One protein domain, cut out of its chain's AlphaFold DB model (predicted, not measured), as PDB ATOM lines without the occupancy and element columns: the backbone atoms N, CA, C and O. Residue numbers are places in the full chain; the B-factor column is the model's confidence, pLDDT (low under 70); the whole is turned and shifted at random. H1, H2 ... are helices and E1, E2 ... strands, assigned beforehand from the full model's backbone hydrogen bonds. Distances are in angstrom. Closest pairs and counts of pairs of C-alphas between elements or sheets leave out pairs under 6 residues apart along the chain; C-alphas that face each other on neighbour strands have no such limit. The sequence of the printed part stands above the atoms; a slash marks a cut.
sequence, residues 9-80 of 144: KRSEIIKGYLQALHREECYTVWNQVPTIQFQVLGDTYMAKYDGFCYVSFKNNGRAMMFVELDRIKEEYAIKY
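AT A GLANCE: This is residues 9 to 80 of the 144 residues of an uncharacterized protein of Enterocloster aldenensis (UniProt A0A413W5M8). A strongly twisted sheet of four antiparallel strands has the long helix H1 packed on one face, mostly on the E1 side. H3 follows E4 directly, with residues 69 to 72 by the sheet and the rest running on past it to come close to H1, nearly at a right angle; the short H2 lies off the sheet, beyond the last turns of H1. The printed part has 72 residues, with three named helices and four named strands in the order H1 H2 E1 E2 E3 E4 H3; the sheet's order is E1 E2 E3 E4, and the class is mixed, helices and strands. The whole is compact, with a radius of gyration of the C-alphas of 11.1 A and spans of 29 by 23 by 17 A.

HOW THE PARTS SIT: E1, residues 36 to 40, E2, residues 43 to 49, E3, residues 54 to 59, and E4, residues 62 to 68, form a meander, each strand the antiparallel neighbour of the one before. E1 and E2 are a hairpin, with N 38 and O 45 within hydrogen-bond range at 2.9 A. E2 and E3 are a hairpin, with N 46 and O 58 at 2.9 A. E3 and E4 are a hairpin, with N 57 and O 65 at 2.9 A. The edge strands E1 and E4 are apart. H1, residues 9 to 23, is on the sheet; its closest C-alphas to E1 are those of Gly 16 and Val 40, 6.0 A apart. H3, residues 69 to 79, is also on the sheet, and the C-alphas of Tyr 54 in E3 and Leu 69 are the closest of that pair, at 5.2 A. With H1 and H3 on one face of the sheet, there are two layers. H1 and H3 are close but not clearly touching, about perpendicular at 77 degrees, with the closest C-alphas, those of Leu 18 and Tyr 76, 6.1 A apart. H2, residues 26 to 29, is not on the sheet; it is close to H1 but not clearly touching, the closest C-alphas being those of Leu 21 and Tyr 27, 6.6 A apart. Every O i to N i+4 pair is within hydrogen-bond range in H1 and H3, and H2 is too short for such a pair.

IN THESE COORDINATES: E2 measures 19.9 A from first to last C-alpha, E4 18.1 A, E3 16.3 A and E1 12.7 A. H1 measures 21.6 A from C-alpha 9 at (-44.763, 18.251, 17.958) to C-alpha 23 at (-55.224, 4.158, 5.440). H3 measures 15.2 A and ends with C-alpha 79 at (-46.508, 1.009, 14.506).

THE WHOLE: The two C-alphas farthest apart are those of Val 29 and Arg 62, 30.1 A. The printed part has no cut and no long link. The mean pLDDT of the printed part is 86.0, and residues 25 to 32 are under 70.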
ATOM      1  N   LYS A   9     -43.965  17.766  19.101       87.25
ATOM      2  CA  LYS A   9     -44.763  18.251  17.958       87.25
ATOM      3  C   LYS A   9     -44.436  17.511  16.656       87.25
ATOM      4  O   LYS A   9     -45.341  17.100  15.939       87.25
ATOM      5  N   ARG A  10     -43.148  17.312  16.351       89.62
ATOM      6  CA  ARG A  10     -42.719  16.598  15.135       89.62
ATOM      7  C   ARG A  10     -43.090  15.118  15.179       89.62
ATOM      8  O   ARG A  10     -43.516  14.578  14.165       89.62
ATOM      9  N   SER A  11     -43.001  14.492  16.352       89.81
ATOM     10  CA  SER A  11     -43.410  13.095  16.536       89.81
ATOM     11  C   SER A  11     -44.904  12.900  16.250       89.81
ATOM     12  O   SER A  11     -45.278  11.924  15.609       89.81
ATOM     13  N   GLU A  12     -45.762  13.840  16.659       91.94
ATOM     14  CA  GLU A  12     -47.197  13.786  16.343       91.94
ATOM     15  C   GLU A  12     -47.473  13.942  14.839       91.94
ATOM     16  O   GLU A  12     -48.298  13.215  14.286       91.94
ATOM     17  N   ILE A  13     -46.725  14.806  14.142       92.75
ATOM     18  CA  ILE A  13     -46.807  14.941  12.676       92.75
ATOM     19  C   ILE A  13     -46.441  13.626  11.982       92.75
ATOM     20  O   ILE A  13     -47.184  13.173  11.111       92.75
ATOM     21  N   ILE A  14     -45.349  12.976  12.394       92.75
ATOM     22  CA  ILE A  14     -44.941  11.685  11.822       92.75
ATOM     23  C   ILE A  14     -46.004  10.619  12.104       92.75
ATOM     24  O   ILE A  14     -46.430   9.922  11.187       92.75
ATOM     25  N   LYS A  15     -46.526  10.531  13.333       92.31
ATOM     26  CA  LYS A  15     -47.601   9.581  13.666       92.31
ATOM     27  C   LYS A  15     -48.852   9.779  12.809       92.31
ATOM     28  O   LYS A  15     -49.434   8.770  12.396       92.31
ATOM     29  N   GLY A  16     -49.259  11.030  12.580       92.94
ATOM     30  CA  GLY A  16     -50.396  11.378  11.725       92.94
ATOM     31  C   GLY A  16     -50.159  10.965  10.275       92.94
ATOM     32  O   GLY A  16     -51.014  10.327   9.665       92.94
ATOM     33  N   TYR A  17     -48.956  11.217   9.760       92.75
ATOM     34  CA  TYR A  17     -48.558  10.771   8.431       92.75
ATOM     35  C   TYR A  17     -48.568   9.249   8.280       92.75
ATOM     36  O   TYR A  17     -49.178   8.740   7.347       92.75
ATOM     37  N   LEU A  18     -47.965   8.507   9.215       91.62
ATOM     38  CA  LEU A  18     -47.959   7.039   9.183       91.62
ATOM     39  C   LEU A  18     -49.386   6.469   9.198       91.62
ATOM     40  O   LEU A  18     -49.654   5.443   8.580       91.62
ATOM     41  N   GLN A  19     -50.317   7.122   9.901       91.44
ATOM     42  CA  GLN A  19     -51.729   6.736   9.903       91.44
ATOM     43  C   GLN A  19     -52.417   7.000   8.564       91.44
ATOM     44  O   GLN A  19     -53.172   6.146   8.103       91.44
ATOM     45  N   ALA A  20     -52.140   8.138   7.929       90.62
ATOM     46  CA  ALA A  20     -52.638   8.418   6.589       90.62
ATOM     47  C   ALA A  20     -52.053   7.429   5.563       90.62
ATOM     48  O   ALA A  20     -52.799   6.827   4.803       90.62
ATOM     49  N   LEU A  21     -50.746   7.155   5.628       88.12
ATOM     50  CA  LEU A  21     -50.069   6.175   4.774       88.12
ATOM     51  C   LEU A  21     -50.642   4.758   4.927       88.12
ATOM     52  O   LEU A  21     -50.753   4.032   3.944       88.12
ATOM     53  N   HIS A  22     -51.009   4.358   6.148       86.56
ATOM     54  CA  HIS A  22     -51.649   3.066   6.396       86.56
ATOM     55  C   HIS A  22     -53.076   2.999   5.845       86.56
ATOM     56  O   HIS A  22     -53.452   1.979   5.279       86.56
ATOM     57  N   ARG A  23     -53.852   4.084   5.965       84.94
ATOM     58  CA  ARG A  23     -55.224   4.158   5.440       84.94
ATOM     59  C   ARG A  23     -55.283   3.982   3.922       84.94
ATOM     60  O   ARG A  23     -56.210   3.351   3.437       84.94
ATOM     61  N   GLU A  24     -54.314   4.532   3.200       78.19
ATOM     62  CA  GLU A  24     -54.263   4.462   1.734       78.19
ATOM     63  C   GLU A  24     -53.752   3.104   1.206       78.19
ATOM     64  O   GLU A  24     -53.682   2.914  -0.003       78.19
ATOM     65  N   GLU A  25     -53.305   2.181   2.074       68.12
ATOM     66  CA  GLU A  25     -52.684   0.878   1.733       68.12
ATOM     67  C   GLU A  25     -51.490   0.935   0.743       68.12
ATOM     68  O   GLU A  25     -50.926  -0.090   0.347       68.12
ATOM     69  N   CYS A  26     -51.035   2.135   0.371       60.06
ATOM     70  CA  CYS A  26     -50.052   2.365  -0.690       60.06
ATOM     71  C   CYS A  26     -48.659   1.823  -0.352       60.06
ATOM     72  O   CYS A  26     -47.934   1.353  -1.228       60.06
ATOM     73  N   TYR A  27     -48.296   1.854   0.929       57.62
ATOM     74  CA  TYR A  27     -46.990   1.382   1.377       57.62
ATOM     75  C   TYR A  27     -46.920  -0.149   1.472       57.62
ATOM     76  O   TYR A  27     -45.883  -0.740   1.193       57.62
ATOM     77  N   THR A  28     -48.032  -0.805   1.811       55.19
ATOM     78  CA  THR A  28     -48.094  -2.257   2.026       55.19
ATOM     79  C   THR A  28     -48.338  -3.059   0.753       55.19
ATOM     80  O   THR A  28     -47.878  -4.193   0.673       55.19
ATOM     81  N   VAL A  29     -49.047  -2.497  -0.233       52.72
ATOM     82  CA  VAL A  29     -49.391  -3.204  -1.483       52.72
ATOM     83  C   VAL A  29     -48.471  -2.805  -2.638       52.72
ATOM     84  O   VAL A  29     -48.080  -3.653  -3.434       52.72
ATOM     85  N   TRP A  30     -48.085  -1.529  -2.716       48.09
ATOM     86  CA  TRP A  30     -47.410  -0.978  -3.896       48.09
ATOM     87  C   TRP A  30     -45.954  -0.576  -3.651       48.09
ATOM     88  O   TRP A  30     -45.273  -0.187  -4.596       48.09
ATOM     89  N   ASN A  31     -45.464  -0.661  -2.405       64.94
ATOM     90  CA  ASN A  31     -44.147  -0.156  -1.990       64.94
ATOM     91  C   ASN A  31     -43.908   1.301  -2.443       64.94
ATOM     92  O   ASN A  31     -42.802   1.693  -2.817       64.94
ATOM     93  N   GLN A  32     -44.976   2.104  -2.457       67.38
ATOM     94  CA  GLN A  32     -44.942   3.498  -2.880       67.38
ATOM     95  C   GLN A  32     -45.189   4.424  -1.695       67.38
ATOM     96  O   GLN A  32     -45.968   4.131  -0.787       67.38
ATOM     97  N   VAL A  33     -44.534   5.581  -1.740       74.62
ATOM     98  CA  VAL A  33     -44.707   6.666  -0.775       74.62
ATOM     99  C   VAL A  33     -45.357   7.840  -1.507       74.62
ATOM    100  O   VAL A  33     -44.649   8.730  -1.991       74.62
ATOM    101  N   PRO A  34     -46.692   7.827  -1.678       79.12
ATOM    102  CA  PRO A  34     -47.373   8.877  -2.415       79.12
ATOM    103  C   PRO A  34     -47.261  10.217  -1.683       79.12
ATOM    104  O   PRO A  34     -46.934  10.297  -0.494       79.12
ATOM    105  N   THR A  35     -47.557  11.294  -2.408       88.44
ATOM    106  CA  THR A  35     -47.780  12.587  -1.758       88.44
ATOM    107  C   THR A  35     -49.087  12.502  -0.978       88.44
ATOM    108  O   THR A  35     -50.125  12.221  -1.568       88.44
ATOM    109  N   ILE A  36     -49.039  12.735   0.333       90.12
ATOM    110  CA  ILE A  36     -50.201  12.611   1.218       90.12
ATOM    111  C   ILE A  36     -50.442  13.937   1.923       90.12
ATOM    112  O   ILE A  36     -49.539  14.491   2.556       90.12
ATOM    113  N   GLN A  37     -51.680  14.416   1.858       93.25
ATOM    114  CA  GLN A  37     -52.169  15.505   2.692       93.25
ATOM    115  C   GLN A  37     -52.899  14.926   3.907       93.25
ATOM    116  O   GLN A  37     -53.730  14.032   3.771       93.25
ATOM    117  N   PHE A  38     -52.590  15.420   5.102       93.56
ATOM    118  CA  PHE A  38     -53.167  14.918   6.349       93.56
ATOM    119  C   PHE A  38     -53.286  16.032   7.390       93.56
ATOM    120  O   PHE A  38     -52.591  17.045   7.318       93.56
ATOM    121  N   GLN A  39     -54.175  15.850   8.365       93.38
ATOM    122  CA  GLN A  39     -54.398  16.812   9.445       93.38
ATOM    123  C   GLN A  39     -53.881  16.266  10.771       93.38
ATOM    124  O   GLN A  39     -54.135  15.111  11.117       93.38
ATOM    125  N   VAL A  40     -53.171  17.098  11.530       92.50
ATOM    126  CA  VAL A  40     -52.773  16.785  12.907       92.50
ATOM    127  C   VAL A  40     -52.640  18.071  13.711       92.50
ATOM    128  O   VAL A  40     -52.246  19.100  13.168       92.50
ATOM    129  N   LEU A  41     -52.936  18.027  15.013       90.06
ATOM    130  CA  LEU A  41     -52.805  19.185  15.913       90.06
ATOM    131  C   LEU A  41     -53.547  20.451  15.422       90.06
ATOM    132  O   LEU A  41     -53.109  21.563  15.693       90.06
ATOM    133  N   GLY A  42     -54.652  20.283  14.686       89.12
ATOM    134  CA  GLY A  42     -55.437  21.387  14.115       89.12
ATOM    135  C   GLY A  42     -54.868  21.997  12.826       89.12
ATOM    136  O   GLY A  42     -55.506  22.866  12.242       89.12
ATOM    137  N   ASP A  43     -53.720  21.518  12.348       92.31
ATOM    138  CA  ASP A  43     -53.046  22.004  11.146       92.31
ATOM    139  C   ASP A  43     -53.132  20.983  10.001       92.31
ATOM    140  O   ASP A  43     -53.225  19.773  10.220       92.31
ATOM    141  N   THR A  44     -53.025  21.469   8.760       94.06
ATOM    142  CA  THR A  44     -52.902  20.621   7.564       94.06
ATOM    143  C   THR A  44     -51.447  20.532   7.112       94.06
ATOM    144  O   THR A  44     -50.767  21.545   6.936       94.06
ATOM    145  N   TYR A  45     -50.983  19.308   6.884       94.38
ATOM    146  CA  TYR A  45     -49.633  19.001   6.435       94.38
ATOM    147  C   TYR A  45     -49.658  18.248   5.111       94.38
ATOM    148  O   TYR A  45     -50.600  17.519   4.805       94.38
ATOM    149  N   MET A  46     -48.588  18.403   4.339       94.50
ATOM    150  CA  MET A  46     -48.344  17.653   3.115       94.50
ATOM    151  C   MET A  46     -46.995  16.953   3.221       94.50
ATOM    152  O   MET A  46     -45.971  17.610   3.410       94.50
ATOM    153  N   ALA A  47     -46.999  15.632   3.090       93.31
ATOM    154  CA  ALA A  47     -45.801  14.816   2.995       93.31
ATOM    155  C   ALA A  47     -45.519  14.488   1.529       93.31
ATOM    156  O   ALA A  47     -46.422  14.061   0.812       93.31
ATOM    157  N   LYS A  48     -44.275  14.674   1.086       92.00
ATOM    158  CA  LYS A  48     -43.832  14.331  -0.268       92.00
ATOM    159  C   LYS A  48     -42.462  13.671  -0.223       92.00
ATOM    160  O   LYS A  48     -41.507  14.292   0.249       92.00
ATOM    161  N   TYR A  49     -42.388  12.453  -0.752       89.56
ATOM    162  CA  TYR A  49     -41.133  11.769  -1.037       89.56
ATOM    163  C   TYR A  49     -40.415  12.451  -2.207       89.56
ATOM    164  O   TYR A  49     -41.040  12.811  -3.208       89.56
ATOM    165  N   ASP A  50     -39.115  12.675  -2.058       83.94
ATOM    166  CA  ASP A  50     -38.280  13.357  -3.050       83.94
ATOM    167  C   ASP A  50     -37.834  12.461  -4.216       83.94
ATOM    168  O   ASP A  50     -37.317  12.970  -5.207       83.94
ATOM    169  N   GLY A  51     -38.074  11.150  -4.127       81.75
ATOM    170  CA  GLY A  51     -37.628  10.168  -5.117       81.75
ATOM    171  C   GLY A  51     -36.265   9.547  -4.804       81.75
ATOM    172  O   GLY A  51     -35.864   8.628  -5.512       81.75
ATOM    173  N   PHE A  52     -35.584  10.004  -3.750       81.62
ATOM    174  CA  PHE A  52     -34.263   9.533  -3.339       81.62
ATOM    175  C   PHE A  52     -34.272   8.922  -1.939       81.62
ATOM    176  O   PHE A  52     -34.209   7.704  -1.798       81.62
ATOM    177  N   CYS A  53     -34.303   9.744  -0.891       86.50
ATOM    178  CA  CYS A  53     -34.115   9.251   0.471       86.50
ATOM    179  C   CYS A  53     -34.855  10.047   1.538       86.50
ATOM    180  O   CYS A  53     -34.817   9.629   2.693       86.50
ATOM    181  N   TYR A  54     -35.581  11.119   1.199       90.75
ATOM    182  CA  TYR A  54     -36.291  11.917   2.198       90.75
ATOM    183  C   TYR A  54     -37.777  12.070   1.903       90.75
ATOM    184  O   TYR A  54     -38.219  12.316   0.780       90.75
ATOM    185  N   VAL A  55     -38.564  12.029   2.974       91.75
ATOM    186  CA  VAL A  55     -39.936  12.526   2.994       91.75
ATOM    187  C   VAL A  55     -39.917  13.936   3.573       91.75
ATOM    188  O   VAL A  55     -39.574  14.158   4.736       91.75
ATOM    189  N   SER A  56     -40.276  14.911   2.740       93.69
ATOM    190  CA  SER A  56     -40.433  16.305   3.147       93.69
ATOM    191  C   SER A  56     -41.832  16.544   3.701       93.69
ATOM    192  O   SER A  56     -42.819  16.132   3.093       93.69
ATOM    193  N   PHE A  57     -41.927  17.245   4.828       94.00
ATOM    194  CA  PHE A  57     -43.193  17.623   5.448       94.00
ATOM    195  C   PHE A  57     -43.369  19.128   5.364       94.00
ATOM    196  O   PHE A  57     -42.536  19.893   5.861       94.00
ATOM    197  N   LYS A  58     -44.463  19.554   4.743       94.19
ATOM    198  CA  LYS A  58     -44.793  20.959   4.536       94.19
ATOM    199  C   LYS A  58     -46.045  21.341   5.304       94.19
ATOM    200  O   LYS A  58     -46.991  20.563   5.363       94.19
ATOM    201  N   ASN A  59     -46.059  22.554   5.837       92.81
ATOM    202  CA  ASN A  59     -47.244  23.217   6.373       92.81
ATOM    203  C   ASN A  59     -47.400  24.541   5.615       92.81
ATOM    204  O   ASN A  59     -46.421  25.275   5.470       92.81
ATOM    205  N   ASN A  60     -48.584  24.807   5.054       86.31
ATOM    206  CA  ASN A  60     -48.850  26.007   4.245       86.31
ATOM    207  C   ASN A  60     -47.780  26.269   3.158       86.31
ATOM    208  O   ASN A  60     -47.304  27.386   2.970       86.31
ATOM    209  N   GLY A  61     -47.332  25.204   2.482       82.75
ATOM    210  CA  GLY A  61     -46.323  25.264   1.417       82.75
ATOM    211  C   GLY A  61     -44.865  25.399   1.880       82.75
ATOM    212  O   GLY A  61     -43.960  25.159   1.079       82.75
ATOM    213  N   ARG A  62     -44.604  25.697   3.160       88.56
ATOM    214  CA  ARG A  62     -43.245  25.794   3.718       88.56
ATOM    215  C   ARG A  62     -42.776  24.453   4.269       88.56
ATOM    216  O   ARG A  62     -43.502  23.802   5.018       88.56
ATOM    217  N   ALA A  63     -41.560  24.044   3.905       88.44
ATOM    218  CA  ALA A  63     -40.936  22.839   4.446       88.44
ATOM    219  C   ALA A  63     -40.577  23.038   5.923       88.44
ATOM    220  O   ALA A  63     -39.924  24.013   6.282       88.44
ATOM    221  N   MET A  64     -41.022  22.106   6.763       90.50
ATOM    222  CA  MET A  64     -40.855  22.144   8.217       90.50
ATOM    223  C   MET A  64     -39.832  21.121   8.707       90.50
ATOM    224  O   MET A  64     -39.139  21.359   9.697       90.50
ATOM    225  N   MET A  65     -39.766  19.963   8.047       92.56
ATOM    226  CA  MET A  65     -38.807  18.905   8.347       92.56
ATOM    227  C   MET A  65     -38.634  17.960   7.160       92.56
ATOM    228  O   MET A  65     -39.515  17.846   6.303       92.56
ATOM    229  N   PHE A  66     -37.504  17.263   7.172       92.50
ATOM    230  CA  PHE A  66     -37.169  16.163   6.281       92.50
ATOM    231  C   PHE A  66     -36.859  14.960   7.161       92.50
ATOM    232  O   PHE A  66     -36.160  15.099   8.166       92.50
ATOM    233  N   VAL A  67     -37.421  13.809   6.817       91.69
ATOM    234  CA  VAL A  67     -37.173  12.557   7.530       91.69
ATOM    235  C   VAL A  67     -36.708  11.537   6.513       91.69
ATOM    236  O   VAL A  67     -37.303  11.433   5.440       91.69
ATOM    237  N   GLU A  68     -35.634  10.825   6.837       90.94
ATOM    238  CA  GLU A  68     -35.133   9.743   5.996       90.94
ATOM    239  C   GLU A  68     -36.224   8.701   5.771       90.94
ATOM    240  O   GLU A  68     -36.959   8.330   6.693       90.94
ATOM    241  N   LEU A  69     -36.326   8.229   4.533       88.00
ATOM    242  CA  LEU A  69     -37.303   7.233   4.141       88.00
ATOM    243  C   LEU A  69     -37.149   5.983   5.002       88.00
ATOM    244  O   LEU A  69     -38.143   5.522   5.548       88.00
ATOM    245  N   ASP A  70     -35.934   5.465   5.178       87.31
ATOM    246  CA  ASP A  70     -35.714   4.231   5.941       87.31
ATOM    247  C   ASP A  70     -36.176   4.357   7.393       87.31
ATOM    248  O   ASP A  70     -36.824   3.453   7.916       87.31
ATOM    249  N   ARG A  71     -36.017   5.536   7.995       89.81
ATOM    250  CA  ARG A  71     -36.557   5.815   9.325       89.81
ATOM    251  C   ARG A  71     -38.089   5.854   9.349       89.81
ATOM    252  O   ARG A  71     -38.700   5.331  10.279       89.81
ATOM    253  N   ILE A  72     -38.729   6.414   8.318       89.25
ATOM    254  CA  ILE A  72     -40.190   6.312   8.140       89.25
ATOM    255  C   ILE A  72     -40.616   4.844   8.013       89.25
ATOM    256  O   ILE A  72     -41.622   4.464   8.611       89.25
ATOM    257  N   LYS A  73     -39.864   4.014   7.275       86.44
ATOM    258  CA  LYS A  73     -40.156   2.579   7.118       86.44
ATOM    259  C   LYS A  73     -40.061   1.835   8.447       86.44
ATOM    260  O   LYS A  73     -40.950   1.048   8.763       86.44
ATOM    261  N   GLU A  74     -39.017   2.099   9.227       88.25
ATOM    262  CA  GLU A  74     -38.829   1.519  10.558       88.25
ATOM    263  C   GLU A  74     -39.971   1.907  11.500       88.25
ATOM    264  O   GLU A  74     -40.603   1.040  12.102       88.25
ATOM    265  N   GLU A  75     -40.304   3.198  11.583       90.25
ATOM    266  CA  GLU A  75     -41.407   3.668  12.425       90.25
ATOM    267  C   GLU A  75     -42.764   3.124  11.964       90.25
ATOM    268  O   GLU A  75     -43.617   2.797  12.797       90.25
ATOM    269  N   TYR A  76     -42.962   2.975  10.651       88.19
ATOM    270  CA  TYR A  76     -44.143   2.325  10.098       88.19
ATOM    271  C   TYR A  76     -44.220   0.861  10.534       88.19
ATOM    272  O   TYR A  76     -45.262   0.444  11.027       88.19
ATOM    273  N   ALA A  77     -43.134   0.096  10.403       85.88
ATOM    274  CA  ALA A  77     -43.089  -1.316  10.777       85.88
ATOM    275  C   ALA A  77     -43.265  -1.532  12.289       85.88
ATOM    276  O   ALA A  77     -43.875  -2.512  12.703       85.88
ATOM    277  N   ILE A  78     -42.783  -0.608  13.126       87.31
ATOM    278  CA  ILE A  78     -43.016  -0.644  14.577       87.31
ATOM    279  C   ILE A  78     -44.495  -0.384  14.898       87.31
ATOM    280  O   ILE A  78     -45.073  -1.062  15.747       87.31
ATOM    281  N   LYS A  79     -45.118   0.603  14.239       88.25
ATOM    282  CA  LYS A  79     -46.508   1.009  14.506       88.25
ATOM    283  C   LYS A  79     -47.538   0.049  13.903       88.25
ATOM    284  O   LYS A  79     -48.570  -0.212  14.516       88.25
ATOM    285  N   TYR A  80     -47.253  -0.452  12.711       85.19
ATOM    286  CA  TYR A  80     -48.065  -1.385  11.943       85.19
ATOM    287  C   TYR A  80     -47.187  -2.582  11.582       85.19
ATOM    288  O   TYR A  80     -46.741  -2.693  10.435       85.19
TER     289      TYR A  80